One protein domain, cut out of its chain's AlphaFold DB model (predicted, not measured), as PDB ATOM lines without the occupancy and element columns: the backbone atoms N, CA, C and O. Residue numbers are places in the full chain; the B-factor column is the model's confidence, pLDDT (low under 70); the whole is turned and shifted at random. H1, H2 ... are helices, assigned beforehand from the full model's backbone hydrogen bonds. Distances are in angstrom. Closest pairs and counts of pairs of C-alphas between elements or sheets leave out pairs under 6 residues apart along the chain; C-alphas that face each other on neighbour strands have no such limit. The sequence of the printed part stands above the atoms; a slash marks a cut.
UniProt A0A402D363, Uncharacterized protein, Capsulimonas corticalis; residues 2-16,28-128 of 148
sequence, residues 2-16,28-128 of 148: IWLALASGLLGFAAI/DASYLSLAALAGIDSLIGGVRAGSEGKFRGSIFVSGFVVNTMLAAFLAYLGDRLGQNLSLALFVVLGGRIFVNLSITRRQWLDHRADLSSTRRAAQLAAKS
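AT A GLANCE: This is residues 2 to 16 and 28 to 128 of the 148 residues of an uncharacterized protein of Capsulimonas corticalis (UniProt A0A402D363). A very long helix, H4, packs with its earlier part on a bundle with H1, H2 and H3, and its far end, residues 112 to 128 with the last residue, sticks out as a free arm. H2 is the middle piece, with H1, H3 and H4 packed on it; the bundle is up and down, each helix running against the one before it in the chain. The printed part has 116 residues with four named helices in the order H1, H2, H3, H4 and no named strand, so its class is all helix. It is loose, with a radius of gyration of the C-alphas of 19.4 A, and spans 73 by 26 by 20 A.

HOW THE PARTS SIT: Start at H4, residues 85 to 127, and look from Ile 97 to Asp 41 in the hub H2, residues 29 to 51: their C-alphas, the closest of the two helices, are 5.1 A apart. H2 and H4 touch at a shallow tilt of 22 degrees, the same way. H3, residues 57 to 80, touches H2 at a shallow tilt of 24 degrees, opposite ways, closest at the C-alphas of Ala 35 and Thr 68, 4.2 A; the two form a helical hairpin. H3 and H4 form another, at 29 degrees, but touch with residues 71 to 79 and 85 to 89 alone, closest at the C-alphas of Gly 78 and Leu 85, 4.9 A. H1, residues 2 to 16, touches H2 at a shallow tilt of 12 degrees, opposite ways, closest at the C-alphas of Ala 5 and Leu 43, 5.7 A; H1 and H4 are apart. In H1, H2, H3 and H4 every O i to N i+4 pair is within hydrogen-bond range.

IN THESE COORDINATES: Find C-alpha 85 at (82.461, -9.257, -25.536); from there H4 runs 63.2 A to C-alpha 127 at (105.129, 31.618, 16.950). H3 measures 34.2 A, H2 33.2 A, and H1 22.0 A from C-alpha 2 at (79.561, 18.966, -10.263).

THE WHOLE: The C-alphas farthest apart, those of Gly 82 and Ser 128, are 73.8 A apart. Residues 17 to 27 are not printed, and C-alphas 16 and 28 are 13.6 A apart across this cut. The links H2 to H3 and H3 to H4 are tight. The pLDDT is under 70 at residues 2 to 3, 5 and 128.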
ATOM      1  N   ILE A   2      79.848  20.389 -10.567       65.94
ATOM      2  CA  ILE A   2      79.561  18.966 -10.263       65.94
ATOM      3  C   ILE A   2      78.088  18.569 -10.486       65.94
ATOM      4  O   ILE A   2      77.789  17.444 -10.867       65.94
ATOM      5  N   TRP A   3      77.182  19.540 -10.346       68.00
ATOM      6  CA  TRP A   3      75.759  19.403 -10.638       68.00
ATOM      7  C   TRP A   3      75.451  18.954 -12.066       68.00
ATOM      8  O   TRP A   3      74.473  18.250 -12.239       68.00
ATOM      9  N   LEU A   4      76.264  19.297 -13.074       71.81
ATOM     10  CA  LEU A   4      76.014  18.855 -14.454       71.81
ATOM     11  C   LEU A   4      76.273  17.357 -14.633       71.81
ATOM     12  O   LEU A   4      75.493  16.685 -15.298       71.81
ATOM     13  N   ALA A   5      77.329  16.835 -14.003       68.31
ATOM     14  CA  ALA A   5      77.616  15.404 -13.998       68.31
ATOM     15  C   ALA A   5      76.528  14.640 -13.223       68.31
ATOM     16  O   ALA A   5      75.967  13.662 -13.711       68.31
ATOM     17  N   LEU A   6      76.151  15.133 -12.040       73.12
ATOM     18  CA  LEU A   6      75.057  14.537 -11.272       73.12
ATOM     19  C   LEU A   6      73.725  14.597 -12.034       73.12
ATOM     20  O   LEU A   6      73.004  13.605 -12.073       73.12
ATOM     21  N   ALA A   7      73.429  15.719 -12.695       79.81
ATOM     22  CA  ALA A   7      72.213  15.897 -13.476       79.81
ATOM     23  C   ALA A   7      72.159  14.960 -14.684       79.81
ATOM     24  O   ALA A   7      71.100  14.402 -14.935       79.81
ATOM     25  N   SER A   8      73.264  14.734 -15.405       71.25
ATOM     26  CA  SER A   8      73.270  13.807 -16.547       71.25
ATOM     27  C   SER A   8      73.057  12.353 -16.116       71.25
ATOM     28  O   SER A   8      72.315  11.626 -16.772       71.25
ATOM     29  N   GLY A   9      73.655  11.939 -14.991       73.75
ATOM     30  CA  GLY A   9      73.406  10.616 -14.411       73.75
ATOM     31  C   GLY A   9      71.958  10.457 -13.941       73.75
ATOM     32  O   GLY A   9      71.313   9.454 -14.240       73.75
ATOM     33  N   LEU A  10      71.425  11.478 -13.264       79.75
ATOM     34  CA  LEU A  10      70.054  11.480 -12.762       79.75
ATOM     35  C   LEU A  10      69.023  11.504 -13.898       79.75
ATOM     36  O   LEU A  10      68.035  10.788 -13.815       79.75
ATOM     37  N   LEU A  11      69.262  12.268 -14.967       81.88
ATOM     38  CA  LEU A  11      68.413  12.290 -16.163       81.88
ATOM     39  C   LEU A  11      68.368  10.926 -16.848       81.88
ATOM     40  O   LEU A  11      67.285  10.458 -17.183       81.88
ATOM     41  N   GLY A  12      69.523  10.274 -17.019       74.38
ATOM     42  CA  GLY A  12      69.585   8.930 -17.597       74.38
ATOM     43  C   GLY A  12      68.837   7.900 -16.747       74.38
ATOM     44  O   GLY A  12      68.045   7.122 -17.274       74.38
ATOM     45  N   PHE A  13      69.026   7.943 -15.425       76.69
ATOM     46  CA  PHE A  13      68.295   7.085 -14.492       76.69
ATOM     47  C   PHE A  13      66.785   7.360 -14.514       76.69
ATOM     48  O   PHE A  13      65.995   6.428 -14.621       76.69
ATOM     49  N   ALA A  14      66.380   8.631 -14.459       78.31
ATOM     50  CA  ALA A  14      64.981   9.041 -14.471       78.31
ATOM     51  C   ALA A  14      64.278   8.633 -15.771       78.31
ATOM     52  O   ALA A  14      63.164   8.121 -15.718       78.31
ATOM     53  N   ALA A  15      64.931   8.789 -16.927       76.38
ATOM     54  CA  ALA A  15      64.376   8.368 -18.212       76.38
ATOM     55  C   ALA A  15      64.009   6.874 -18.216       76.38
ATOM     56  O   ALA A  15      62.942   6.501 -18.697       76.38
ATOM     57  N   ILE A  16      64.849   6.024 -17.620       72.25
ATOM     58  CA  ILE A  16      64.584   4.584 -17.502       72.25
ATOM     59  C   ILE A  16      63.508   4.318 -16.440       72.25
ATOM     60  O   ILE A  16      62.554   3.592 -16.698       72.25
ATOM     61  N   ASP A  28      68.972  -8.274 -22.681       78.44
ATOM     62  CA  ASP A  28      69.385  -6.882 -22.913       78.44
ATOM     63  C   ASP A  28      70.015  -6.232 -21.667       78.44
ATOM     64  O   ASP A  28      70.562  -5.123 -21.718       78.44
ATOM     65  N   ALA A  29      69.958  -6.917 -20.519       84.38
ATOM     66  CA  ALA A  29      70.460  -6.406 -19.247       84.38
ATOM     67  C   ALA A  29      71.973  -6.125 -19.283       84.38
ATOM     68  O   ALA A  29      72.442  -5.175 -18.648       84.38
ATOM     69  N   SER A  30      72.740  -6.912 -20.044       86.75
ATOM     70  CA  SER A  30      74.183  -6.718 -20.238       86.75
ATOM     71  C   SER A  30      74.487  -5.395 -20.950       86.75
ATOM     72  O   SER A  30      75.364  -4.650 -20.508       86.75
ATOM     73  N   TYR A  31      73.725  -5.052 -21.991       90.44
ATOM     74  CA  TYR A  31      73.919  -3.831 -22.776       90.44
ATOM     75  C   TYR A  31      73.689  -2.592 -21.922       90.44
ATOM     76  O   TYR A  31      74.518  -1.681 -21.908       90.44
ATOM     77  N   LEU A  32      72.592  -2.589 -21.160       88.50
ATOM     78  CA  LEU A  32      72.279  -1.484 -20.265       88.50
ATOM     79  C   LEU A  32      73.305  -1.368 -19.133       88.50
ATOM     80  O   LEU A  32      73.719  -0.260 -18.801       88.50
ATOM     81  N   SER A  33      73.752  -2.495 -18.573       91.56
ATOM     82  CA  SER A  33      74.767  -2.516 -17.513       91.56
ATOM     83  C   SER A  33      76.090  -1.914 -17.986       91.56
ATOM     84  O   SER A  33      76.689  -1.099 -17.286       91.56
ATOM     85  N   LEU A  34      76.535  -2.269 -19.193       94.62
ATOM     86  CA  LEU A  34      77.770  -1.747 -19.778       94.62
ATOM     87  C   LEU A  34      77.642  -0.278 -20.180       94.62
ATOM     88  O   LEU A  34      78.574   0.497 -19.955       94.62
ATOM     89  N   ALA A  35      76.481   0.132 -20.697       93.38
ATOM     90  CA  ALA A  35      76.180   1.540 -20.924       93.38
ATOM     91  C   ALA A  35      76.278   2.322 -19.606       93.38
ATOM     92  O   ALA A  35      77.061   3.265 -19.502       93.38
ATOM     93  N   ALA A  36      75.556   1.893 -18.570       91.69
ATOM     94  CA  ALA A  36      75.575   2.534 -17.260       91.69
ATOM     95  C   ALA A  36      76.999   2.622 -16.688       91.69
ATOM     96  O   ALA A  36      77.404   3.679 -16.202       91.69
ATOM     97  N   LEU A  37      77.790   1.553 -16.820       94.75
ATOM     98  CA  LEU A  37      79.184   1.525 -16.388       94.75
ATOM     99  C   LEU A  37      80.049   2.559 -17.130       94.75
ATOM    100  O   LEU A  37      80.812   3.290 -16.498       94.75
ATOM    101  N   ALA A  38      79.899   2.685 -18.450       95.06
ATOM    102  CA  ALA A  38      80.581   3.713 -19.242       95.06
ATOM    103  C   ALA A  38      80.127   5.143 -18.887       95.06
ATOM    104  O   ALA A  38      80.921   6.092 -18.926       95.06
ATOM    105  N   GLY A  39      78.861   5.298 -18.498       93.50
ATOM    106  CA  GLY A  39      78.328   6.538 -17.945       93.50
ATOM    107  C   GLY A  39      79.025   6.911 -16.636       93.50
ATOM    108  O   GLY A  39      79.512   8.032 -16.502       93.50
ATOM    109  N   ILE A  40      79.153   5.960 -15.707       92.88
ATOM    110  CA  ILE A  40      79.868   6.143 -14.433       92.88
ATOM    111  C   ILE A  40      81.338   6.510 -14.668       92.88
ATOM    112  O   ILE A  40      81.827   7.452 -14.045       92.88
ATOM    113  N   ASP A  41      82.033   5.840 -15.594       94.12
ATOM    114  CA  ASP A  41      83.411   6.207 -15.951       94.12
ATOM    115  C   ASP A  41      83.511   7.672 -16.398       94.12
ATOM    116  O   ASP A  41      84.370   8.426 -15.933       94.12
ATOM    117  N   SER A  42      82.575   8.108 -17.243       93.06
ATOM    118  CA  SER A  42      82.519   9.489 -17.726       93.06
ATOM    119  C   SER A  42      82.225  10.483 -16.595       93.06
ATOM    120  O   SER A  42      82.814  11.564 -16.572       93.06
ATOM    121  N   LEU A  43      81.380  10.123 -15.618       92.19
ATOM    122  CA  LEU A  43      81.125  10.934 -14.418       92.19
ATOM    123  C   LEU A  43      82.391  11.131 -13.583       92.19
ATOM    124  O   LEU A  43      82.711  12.263 -13.221       92.19
ATOM    125  N   ILE A  44      83.138  10.057 -13.320       92.19
ATOM    126  CA  ILE A  44      84.394  10.123 -12.561       92.19
ATOM    127  C   ILE A  44      85.430  10.952 -13.332       92.19
ATOM    128  O   ILE A  44      86.074  11.830 -12.755       92.19
ATOM    129  N   GLY A  45      85.538  10.754 -14.650       90.75
ATOM    130  CA  GLY A  45      86.374  11.586 -15.516       90.75
ATOM    131  C   GLY A  45      85.986  13.071 -15.474       90.75
ATOM    132  O   GLY A  45      86.856  13.942 -15.438       90.75
ATOM    133  N   GLY A  46      84.688  13.373 -15.402       91.31
ATOM    134  CA  GLY A  46      84.168  14.727 -15.222       91.31
ATOM    135  C   GLY A  46      84.560  15.342 -13.877       91.31
ATOM    136  O   GLY A  46      85.000  16.492 -13.840       91.31
ATOM    137  N   VAL A  47      84.468  14.578 -12.783       90.25
ATOM    138  CA  VAL A  47      84.930  15.012 -11.452       90.25
ATOM    139  C   VAL A  47      86.425  15.335 -11.479       90.25
ATOM    140  O   VAL A  47      86.813  16.406 -11.014       90.25
ATOM    141  N   ARG A  48      87.244  14.475 -12.101       88.62
ATOM    142  CA  ARG A  48      88.687  14.703 -12.292       88.62
ATOM    143  C   ARG A  48      88.976  15.984 -13.075       88.62
ATOM    144  O   ARG A  48      89.779  16.814 -12.660       88.62
ATOM    145  N   ALA A  49      88.299  16.183 -14.205       89.81
ATOM    146  CA  ALA A  49      88.460  17.398 -15.001       89.81
ATOM    147  C   ALA A  49      88.028  18.653 -14.221       89.81
ATOM    148  O   ALA A  49      88.620  19.719 -14.389       89.81
ATOM    149  N   GLY A  50      87.025  18.522 -13.347       89.75
ATOM    150  CA  GLY A  50      86.603  19.563 -12.413       89.75
ATOM    151  C   GLY A  50      87.677  19.918 -11.387       89.75
ATOM    152  O   GLY A  50      87.962  21.099 -11.215       89.75
ATOM    153  N   SER A  51      88.306  18.924 -10.747       85.81
ATOM    154  CA  SER A  51      89.385  19.164  -9.774       85.81
ATOM    155  C   SER A  51      90.647  19.750 -10.405       85.81
ATOM    156  O   SER A  51      91.377  20.473  -9.738       85.81
ATOM    157  N   GLU A  52      90.889  19.490 -11.689       87.81
ATOM    158  CA  GLU A  52      92.000  20.085 -12.443       87.81
ATOM    159  C   GLU A  52      91.690  21.479 -13.019       87.81
ATOM    160  O   GLU A  52      92.547  22.061 -13.681       87.81
ATOM    161  N   GLY A  53      90.469  22.005 -12.851       88.50
ATOM    162  CA  GLY A  53      90.051  23.270 -13.471       88.50
ATOM    163  C   GLY A  53      89.932  23.215 -15.004       88.50
ATOM    164  O   GLY A  53      89.824  24.249 -15.656       88.50
ATOM    165  N   LYS A  54      89.929  22.015 -15.596       89.69
ATOM    166  CA  LYS A  54      89.900  21.772 -17.053       89.69
ATOM    167  C   LYS A  54      88.542  21.268 -17.547       89.69
ATOM    168  O   LYS A  54      88.437  20.729 -18.650       89.69
ATOM    169  N   PHE A  55      87.490  21.391 -16.740       92.44
ATOM    170  CA  PHE A  55      86.173  20.878 -17.103       92.44
ATOM    171  C   PHE A  55      85.567  21.666 -18.268       92.44
ATOM    172  O   PHE A  55      85.290  22.859 -18.155       92.44
ATOM    173  N   ARG A  56      85.286  20.972 -19.375       91.88
ATOM    174  CA  ARG A  56      84.557  21.515 -20.527       91.88
ATOM    175  C   ARG A  56      83.277  20.709 -20.716       91.88
ATOM    176  O   ARG A  56      83.335  19.531 -21.062       91.88
ATOM    177  N   GLY A  57      82.129  21.349 -20.491       90.62
ATOM    178  CA  GLY A  57      80.820  20.683 -20.506       90.62
ATOM    179  C   GLY A  57      80.499  19.992 -21.831       90.62
ATOM    180  O   GLY A  57      79.991  18.878 -21.817       90.62
ATOM    181  N   SER A  58      80.873  20.594 -22.965       90.44
ATOM    182  CA  SER A  58      80.688  19.983 -24.287       90.44
ATOM    183  C   SER A  58      81.443  18.660 -24.433       90.44
ATOM    184  O   SER A  58      80.849  17.685 -24.878       90.44
ATOM    185  N   ILE A  59      82.706  18.606 -23.991       91.00
ATOM    186  CA  ILE A  59      83.536  17.388 -24.015       91.00
ATOM    187  C   ILE A  59      82.968  16.326 -23.074       91.00
ATOM    188  O   ILE A  59      82.937  15.145 -23.415       91.00
ATOM    189  N   PHE A  60      82.511  16.738 -21.890       91.81
ATOM    190  CA  PHE A  60      81.892  15.824 -20.936       91.81
ATOM    191  C   PHE A  60      80.610  15.205 -21.504       91.81
ATOM    192  O   PHE A  60      80.485  13.986 -21.494       91.81
ATOM    193  N   VAL A  61      79.684  16.014 -22.030       90.06
ATOM    194  CA  VAL A  61      78.408  15.523 -22.573       90.06
ATOM    195  C   VAL A  61      78.641  14.652 -23.804       90.06
ATOM    196  O   VAL A  61      78.078  13.562 -23.886       90.06
ATOM    197  N   SER A  62      79.509  15.078 -24.731       91.94
ATOM    198  CA  SER A  62      79.839  14.265 -25.903       91.94
ATOM    199  C   SER A  62      80.486  12.945 -25.494       91.94
ATOM    200  O   SER A  62      80.104  11.897 -25.999       91.94
ATOM    201  N   GLY A  63      81.425  12.975 -24.543       90.38
ATOM    202  CA  GLY A  63      82.075  11.778 -24.018       90.38
ATOM    203  C   GLY A  63      81.092  10.850 -23.312       90.38
ATOM    204  O   GLY A  63      81.090   9.658 -23.587       90.38
ATOM    205  N   PHE A  64      80.219  11.390 -22.459       91.69
ATOM    206  CA  PHE A  64      79.211  10.619 -21.739       91.69
ATOM    207  C   PHE A  64      78.312   9.857 -22.711       91.69
ATOM    208  O   PHE A  64      78.226   8.636 -22.598       91.69
ATOM    209  N   VAL A  65      77.714  10.553 -23.687       91.00
ATOM    210  CA  VAL A  65      76.775   9.973 -24.662       91.00
ATOM    211  C   VAL A  65      77.479   8.988 -25.590       91.00
ATOM    212  O   VAL A  65      77.036   7.852 -25.737       91.00
ATOM    213  N   VAL A  66      78.608   9.384 -26.187       93.06
ATOM    214  CA  VAL A  66      79.331   8.519 -27.130       93.06
ATOM    215  C   VAL A  66      79.858   7.270 -26.422       93.06
ATOM    216  O   VAL A  66      79.733   6.181 -26.972       93.06
ATOM    217  N   ASN A  67      80.372   7.375 -25.191       94.56
ATOM    218  CA  ASN A  67      80.890   6.217 -24.456       94.56
ATOM    219  C   ASN A  67      79.779   5.253 -24.009       94.56
ATOM    220  O   ASN A  67      79.967   4.043 -24.119       94.56
ATOM    221  N   THR A  68      78.634   5.756 -23.522       93.88
ATOM    222  CA  THR A  68      77.476   4.904 -23.164       93.88
ATOM    223  C   THR A  68      76.952   4.164 -24.386       93.88
ATOM    224  O   THR A  68      76.795   2.943 -24.341       93.88
ATOM    225  N   MET A  69      76.719   4.889 -25.486       93.81
ATOM    226  CA  MET A  69      76.231   4.299 -26.732       93.81
ATOM    227  C   MET A  69      77.226   3.291 -27.302       93.81
ATOM    228  O   MET A  69      76.820   2.208 -27.708       93.81
ATOM    229  N   LEU A  70      78.522   3.609 -27.293       94.75
ATOM    230  CA  LEU A  70      79.557   2.707 -27.787       94.75
ATOM    231  C   LEU A  70      79.648   1.429 -26.945       94.75
ATOM    232  O   LEU A  70      79.762   0.349 -27.511       94.75
ATOM    233  N   ALA A  71      79.563   1.522 -25.615       95.06
ATOM    234  CA  ALA A  71      79.579   0.348 -24.745       95.06
ATOM    235  C   ALA A  71      78.373  -0.572 -25.001       95.06
ATOM    236  O   ALA A  71      78.555  -1.778 -25.163       95.06
ATOM    237  N   ALA A  72      77.167  -0.003 -25.107       93.12
ATOM    238  CA  ALA A  72      75.963  -0.754 -25.466       93.12
ATOM    239  C   ALA A  72      76.086  -1.391 -26.858       93.12
ATOM    240  O   ALA A  72      75.787  -2.569 -27.039       93.12
ATOM    241  N   PHE A  73      76.570  -0.620 -27.834       93.44
ATOM    242  CA  PHE A  73      76.734  -1.068 -29.212       93.44
ATOM    243  C   PHE A  73      77.753  -2.202 -29.336       93.44
ATOM    244  O   PHE A  73      77.486  -3.180 -30.025       93.44
ATOM    245  N   LEU A  74      78.902  -2.111 -28.661       93.44
ATOM    246  CA  LEU A  74      79.917  -3.166 -28.681       93.44
ATOM    247  C   LEU A  74      79.432  -4.444 -27.994       93.44
ATOM    248  O   LEU A  74      79.748  -5.536 -28.460       93.44
ATOM    249  N   ALA A  75      78.657  -4.317 -26.917       92.25
ATOM    250  CA  ALA A  75      78.052  -5.462 -26.253       92.25
ATOM    251  C   ALA A  75      77.032  -6.158 -27.169       92.25
ATOM    252  O   ALA A  75      77.118  -7.366 -27.382       92.25
ATOM    253  N   TYR A  76      76.151  -5.377 -27.803       90.81
ATOM    254  CA  TYR A  76      75.218  -5.867 -28.819       90.81
ATOM    255  C   TYR A  76      75.938  -6.531 -29.999       90.81
ATOM    256  O   TYR A  76      75.543  -7.600 -30.465       90.81
ATOM    257  N   LEU A  77      77.016  -5.913 -30.487       92.12
ATOM    258  CA  LEU A  77      77.798  -6.450 -31.592       92.12
ATOM    259  C   LEU A  77      78.469  -7.771 -31.208       92.12
ATOM    260  O   LEU A  77      78.492  -8.688 -32.022       92.12
ATOM    261  N   GLY A  78      78.971  -7.894 -29.978       90.81
ATOM    262  CA  GLY A  78      79.528  -9.147 -29.475       90.81
ATOM    263  C   GLY A  78      78.527 -10.290 -29.546       90.81
ATOM    264  O   GLY A  78      78.814 -11.326 -30.149       90.81
ATOM    265  N   ASP A  79      77.318 -10.056 -29.041       89.44
ATOM    266  CA  ASP A  79      76.259 -11.059 -29.071       89.44
ATOM    267  C   ASP A  79      75.873 -11.436 -30.511       89.44
ATOM    268  O   ASP A  79      75.675 -12.613 -30.813       89.44
ATOM    269  N   ARG A  80      75.855 -10.470 -31.443       90.69
ATOM    270  CA  ARG A  80      75.622 -10.734 -32.877       90.69
ATOM    271  C   ARG A  80      76.741 -11.521 -33.553       90.69
ATOM    272  O   ARG A  80      76.466 -12.270 -34.485       90.69
ATOM    273  N   LEU A  81      77.976 -11.370 -33.090       91.62
ATOM    274  CA  LEU A  81      79.131 -12.141 -33.553       91.62
ATOM    275  C   LEU A  81      79.232 -13.520 -32.875       91.62
ATOM    276  O   LEU A  81      80.143 -14.285 -33.187       91.62
ATOM    277  N   GLY A  82      78.325 -13.843 -31.946       87.00
ATOM    278  CA  GLY A  82      78.373 -15.074 -31.157       87.00
ATOM    279  C   GLY A  82      79.524 -15.107 -30.147       87.00
ATOM    280  O   GLY A  82      79.949 -16.186 -29.740       87.00
ATOM    281  N   GLN A  83      80.061 -13.943 -29.764       88.12
ATOM    282  CA  GLN A  83      81.184 -13.799 -28.839       88.12
ATOM    283  C   GLN A  83      80.768 -13.000 -27.605       88.12
ATOM    284  O   GLN A  83      80.171 -11.932 -27.707       88.12
ATOM    285  N   ASN A  84      81.154 -13.456 -26.415       85.88
ATOM    286  CA  ASN A  84      80.850 -12.735 -25.180       85.88
ATOM    287  C   ASN A  84      81.843 -11.578 -24.958       85.88
ATOM    288  O   ASN A  84      82.752 -11.657 -24.131       85.88
ATOM    289  N   LEU A  85      81.670 -10.485 -25.709       90.12
ATOM    290  CA  LEU A  85      82.461  -9.257 -25.536       90.12
ATOM    291  C   LEU A  85      82.136  -8.536 -24.225       90.12
ATOM    292  O   LEU A  85      82.924  -7.701 -23.784       90.12
ATOM    293  N   SER A  86      81.010  -8.861 -23.583       90.94
ATOM    294  CA  SER A  86      80.581  -8.202 -22.350       90.94
ATOM    295  C   SER A  86      81.647  -8.287 -21.259       90.94
ATOM    296  O   SER A  86      81.946  -7.282 -20.619       90.94
ATOM    297  N   LEU A  87      82.296  -9.446 -21.090       92.12
ATOM    298  CA  LEU A  87      83.366  -9.608 -20.100       92.12
ATOM    299  C   LEU A  87      84.592  -8.738 -20.413       92.12
ATOM    300  O   LEU A  87      85.125  -8.083 -19.518       92.12
ATOM    301  N   ALA A  88      85.009  -8.667 -21.679       94.06
ATOM    302  CA  ALA A  88      86.106  -7.795 -22.096       94.06
ATOM    303  C   ALA A  88      85.773  -6.315 -21.844       94.06
ATOM    304  O   ALA A  88      86.608  -5.559 -21.343       94.06
ATOM    305  N   LEU A  89      84.532  -5.910 -22.122       95.25
ATOM    306  CA  LEU A  89      84.056  -4.554 -21.866       95.25
ATOM    307  C   LEU A  89      84.017  -4.232 -20.370       95.25
ATOM    308  O   LEU A  89      84.458  -3.148 -19.990       95.25
ATOM    309  N   PHE A  90      83.582  -5.161 -19.510       94.19
ATOM    310  CA  PHE A  90      83.651  -4.985 -18.056       94.19
ATOM    311  C   PHE A  90      85.083  -4.746 -17.575       94.19
ATOM    312  O   PHE A  90      85.310  -3.844 -16.770       94.19
ATOM    313  N   VAL A  91      86.055  -5.503 -18.090       95.56
ATOM    314  CA  VAL A  91      87.470  -5.338 -17.721       95.56
ATOM    315  C   VAL A  91      88.006  -3.983 -18.183       95.56
ATOM    316  O   VAL A  91      88.623  -3.270 -17.394       95.56
ATOM    317  N   VAL A  92      87.747  -3.590 -19.432       95.44
ATOM    318  CA  VAL A  92      88.240  -2.316 -19.983       95.44
ATOM    319  C   VAL A  92      87.593  -1.115 -19.286       95.44
ATOM    320  O   VAL A  92      88.296  -0.201 -18.852       95.44
ATOM    321  N   LEU A  93      86.264  -1.107 -19.152       95.56
ATOM    322  CA  LEU A  93      85.532  -0.024 -18.490       95.56
ATOM    323  C   LEU A  93      85.852   0.032 -16.993       95.56
ATOM    324  O   LEU A  93      86.119   1.109 -16.464       95.56
ATOM    325  N   GLY A  94      85.899  -1.118 -16.319       94.88
ATOM    326  CA  GLY A  94      86.286  -1.210 -14.912       94.88
ATOM    327  C   GLY A  94      87.714  -0.717 -14.673       94.88
ATOM    328  O   GLY A  94      87.954   0.078 -13.765       94.88
ATOM    329  N   GLY A  95      88.660  -1.107 -15.532       96.25
ATOM    330  CA  GLY A  95      90.038  -0.618 -15.488       96.25
ATOM    331  C   GLY A  95      90.123   0.904 -15.616       96.25
ATOM    332  O   GLY A  95      90.804   1.551 -14.818       96.25
ATOM    333  N   ARG A  96      89.377   1.497 -16.557       94.31
ATOM    334  CA  ARG A  96      89.295   2.962 -16.718       94.31
ATOM    335  C   ARG A  96      88.759   3.652 -15.466       94.31
ATOM    336  O   ARG A  96      89.350   4.642 -15.029       94.31
ATOM    337  N   ILE A  97      87.725   3.089 -14.842       94.25
ATOM    338  CA  ILE A  97      87.165   3.599 -13.586       94.25
ATOM    339  C   ILE A  97      88.223   3.594 -12.481       94.25
ATOM    340  O   ILE A  97      88.420   4.616 -11.821       94.25
ATOM    341  N   PHE A  98      88.946   2.486 -12.298       95.69
ATOM    342  CA  PHE A  98      89.997   2.397 -11.280       95.69
ATOM    343  C   PHE A  98      91.141   3.380 -11.526       95.69
ATOM    344  O   PHE A  98      91.633   3.994 -10.576       95.69
ATOM    345  N   VAL A  99      91.545   3.572 -12.784       94.50
ATOM    346  CA  VAL A  99      92.567   4.560 -13.156       94.50
ATOM    347  C   VAL A  99      92.088   5.972 -12.840       94.50
ATOM    348  O   VAL A  99      92.784   6.718 -12.147       94.50
ATOM    349  N   ASN A 100      90.882   6.334 -13.282       91.88
ATOM    350  CA  ASN A 100      90.304   7.649 -13.026       91.88
ATOM    351  C   ASN A 100      90.179   7.921 -11.521       91.88
ATOM    352  O   ASN A 100      90.611   8.974 -11.053       91.88
ATOM    353  N   LEU A 101      89.699   6.944 -10.748       91.69
ATOM    354  CA  LEU A 101      89.591   7.044  -9.294       91.69
ATOM    355  C   LEU A 101      90.960   7.185  -8.614       91.69
ATOM    356  O   LEU A 101      91.112   7.994  -7.699       91.69
ATOM    357  N   SER A 102      91.965   6.433  -9.067       94.81
ATOM    358  CA  SER A 102      93.327   6.491  -8.519       94.81
ATOM    359  C   SER A 102      93.951   7.871  -8.706       94.81
ATOM    360  O   SER A 102      94.551   8.405  -7.769       94.81
ATOM    361  N   ILE A 103      93.766   8.474  -9.885       91.12
ATOM    362  CA  ILE A 103      94.253   9.823 -10.189       91.12
ATOM    363  C   ILE A 103      93.518  10.861  -9.336       91.12
ATOM    364  O   ILE A 103      94.168  11.652  -8.655       91.12
ATOM    365  N   THR A 104      92.181  10.829  -9.307       90.12
ATOM    366  CA  THR A 104      91.385  11.776  -8.509       90.12
ATOM    367  C   THR A 104      91.723  11.685  -7.020       90.12
ATOM    368  O   THR A 104      91.887  12.711  -6.359       90.12
ATOM    369  N   ARG A 105      91.902  10.470  -6.482       92.44
ATOM    370  CA  ARG A 105      92.338  10.262  -5.094       92.44
ATOM    371  C   ARG A 105      93.705  10.897  -4.837       92.44
ATOM    372  O   ARG A 105      93.869  11.563  -3.819       92.44
ATOM    373  N   ARG A 106      94.676  10.689  -5.734       92.19
ATOM    374  CA  ARG A 106      96.029  11.256  -5.608       92.19
ATOM    375  C   ARG A 106      95.986  12.782  -5.585       92.19
ATOM    376  O   ARG A 106      96.495  13.377  -4.647       92.19
ATOM    377  N   GLN A 107      95.289  13.392  -6.541       88.94
ATOM    378  CA  GLN A 107      95.126  14.848  -6.624       88.94
ATOM    379  C   GLN A 107      94.536  15.440  -5.341       88.94
ATOM    380  O   GLN A 107      94.976  16.483  -4.862       88.94
ATOM    381  N   TRP A 108      93.553  14.760  -4.755       87.12
ATOM    382  CA  TRP A 108      92.930  15.210  -3.518       87.12
ATOM    383  C   TRP A 108      93.857  15.113  -2.299       87.12
ATOM    384  O   TRP A 108      93.817  15.982  -1.428       87.12
ATOM    385  N   LEU A 109      94.690  14.073  -2.230       89.12
ATOM    386  CA  LEU A 109      95.694  13.928  -1.173       89.12
ATOM    387  C   LEU A 109      96.805  14.975  -1.306       89.12
ATOM    388  O   LEU A 109      97.134  15.616  -0.309       89.12
ATOM    389  N   ASP A 110      97.308  15.193  -2.523       89.06
ATOM    390  CA  ASP A 110      98.355  16.182  -2.814       89.06
ATOM    391  C   ASP A 110      97.879  17.592  -2.410       89.06
ATOM    392  O   ASP A 110      98.534  18.284  -1.632       89.06
ATOM    393  N   HIS A 111      96.654  17.966  -2.796       83.50
ATOM    394  CA  HIS A 111      96.069  19.258  -2.422       83.50
ATOM    395  C   HIS A 111      95.920  19.445  -0.899       83.50
ATOM    396  O   HIS A 111      96.073  20.547  -0.372       83.50
ATOM    397  N   ARG A 112      95.631  18.371  -0.151       80.94
ATOM    398  CA  ARG A 112      95.536  18.423   1.318       80.94
ATOM    399  C   ARG A 112      96.898  18.581   1.991       80.94
ATOM    400  O   ARG A 112      96.975  19.248   3.026       80.94
ATOM    401  N   ALA A 113      97.944  17.981   1.429       84.25
ATOM    402  CA  ALA A 113      99.301  18.101   1.945       84.25
ATOM    403  C   ALA A 113      99.804  19.552   1.851       84.25
ATOM    404  O   ALA A 113     100.270  20.087   2.862       84.25
ATOM    405  N   ASP A 114      99.589  20.220   0.715       79.88
ATOM    406  CA  ASP A 114      99.996  21.618   0.483       79.88
ATOM    407  C   ASP A 114      99.317  22.615   1.435       79.88
ATOM    408  O   ASP A 114      99.920  23.563   1.949       79.88
ATOM    409  N   LEU A 115      98.041  22.381   1.746       76.00
ATOM    410  CA  LEU A 115      97.312  23.201   2.714       76.00
ATOM    411  C   LEU A 115      97.884  23.053   4.132       76.00
ATOM    412  O   LEU A 115      97.852  23.998   4.924       76.00
ATOM    413  N   SER A 116      98.414  21.873   4.468       78.06
ATOM    414  CA  SER A 116      99.015  21.613   5.776       78.06
ATOM    415  C   SER A 116     100.412  22.222   5.914       78.06
ATOM    416  O   SER A 116     100.728  22.746   6.983       78.06
ATOM    417  N   SER A 117     101.225  22.221   4.851       77.75
ATOM    418  CA  SER A 117     102.559  22.838   4.842       77.75
ATOM    419  C   SER A 117     102.462  24.361   4.918       77.75
ATOM    420  O   SER A 117     103.125  24.968   5.755       77.75
ATOM    421  N   THR A 118     101.544  24.967   4.160       79.31
ATOM    422  CA  THR A 118     101.298  26.420   4.197       79.31
ATOM    423  C   THR A 118     100.823  26.879   5.581       79.31
ATOM    424  O   THR A 118     101.335  27.851   6.135       79.31
ATOM    425  N   ARG A 119      99.879  26.150   6.201       78.81
ATOM    426  CA  ARG A 119      99.409  26.452   7.567       78.81
ATOM    427  C   ARG A 119     100.502  26.278   8.615       78.81
ATOM    428  O   ARG A 119     100.564  27.069   9.551       78.81
ATOM    429  N   ARG A 120     101.362  25.268   8.463       80.38
ATOM    430  CA  ARG A 120     102.517  25.054   9.345       80.38
ATOM    431  C   ARG A 120     103.535  26.184   9.217       80.38
ATOM    432  O   ARG A 120     103.947  26.706  10.244       80.38
ATOM    433  N   ALA A 121     103.870  26.612   7.999       80.19
ATOM    434  CA  ALA A 121     104.761  27.748   7.767       80.19
ATOM    435  C   ALA A 121     104.209  29.042   8.395       80.19
ATOM    436  O   ALA A 121     104.920  29.720   9.133       80.19
ATOM    437  N   ALA A 122     102.916  29.328   8.206       81.62
ATOM    438  CA  ALA A 122     102.261  30.481   8.824       81.62
ATOM    439  C   ALA A 122     102.242  30.404  10.365       81.62
ATOM    440  O   ALA A 122     102.472  31.405  11.040       81.62
ATOM    441  N   GLN A 123     102.006  29.220  10.942       81.19
ATOM    442  CA  GLN A 123     102.043  29.022  12.396       81.19
ATOM    443  C   GLN A 123     103.451  29.153  12.983       81.19
ATOM    444  O   GLN A 123     103.593  29.680  14.085       81.19
ATOM    445  N   LEU A 124     104.481  28.686  12.270       78.56
ATOM    446  CA  LEU A 124     105.879  28.834  12.677       78.56
ATOM    447  C   LEU A 124     106.308  30.305  12.629       78.56
ATOM    448  O   LEU A 124     106.876  30.790  13.602       78.56
ATOM    449  N   ALA A 125     105.948  31.034  11.570       78.19
ATOM    450  CA  ALA A 125     106.190  32.474  11.475       78.19
ATOM    451  C   ALA A 125     105.475  33.259  12.594       78.19
ATOM    452  O   ALA A 125     106.059  34.156  13.193       78.19
ATOM    453  N   ALA A 126     104.236  32.886  12.936       81.19
ATOM    454  CA  ALA A 126     103.475  33.534  14.008       81.19
ATOM    455  C   ALA A 126     103.997  33.215  15.424       81.19
ATOM    456  O   ALA A 126     103.888  34.053  16.318       81.19
ATOM    457  N   LYS A 127     104.547  32.014  15.653       75.00
ATOM    458  CA  LYS A 127     105.129  31.618  16.950       75.00
ATOM    459  C   LYS A 127     106.570  32.085  17.146       75.00
ATOM    460  O   LYS A 127     107.017  32.137  18.289       75.00
ATOM    461  N   SER A 128     107.262  32.458  16.072       64.19
ATOM    462  CA  SER A 128     108.659  32.885  16.105       64.19
ATOM    463  C   SER A 128     108.834  34.308  15.549       64.19
ATOM    464  O   SER A 128     109.462  34.470  14.504       64.19
TER     465      SER A 128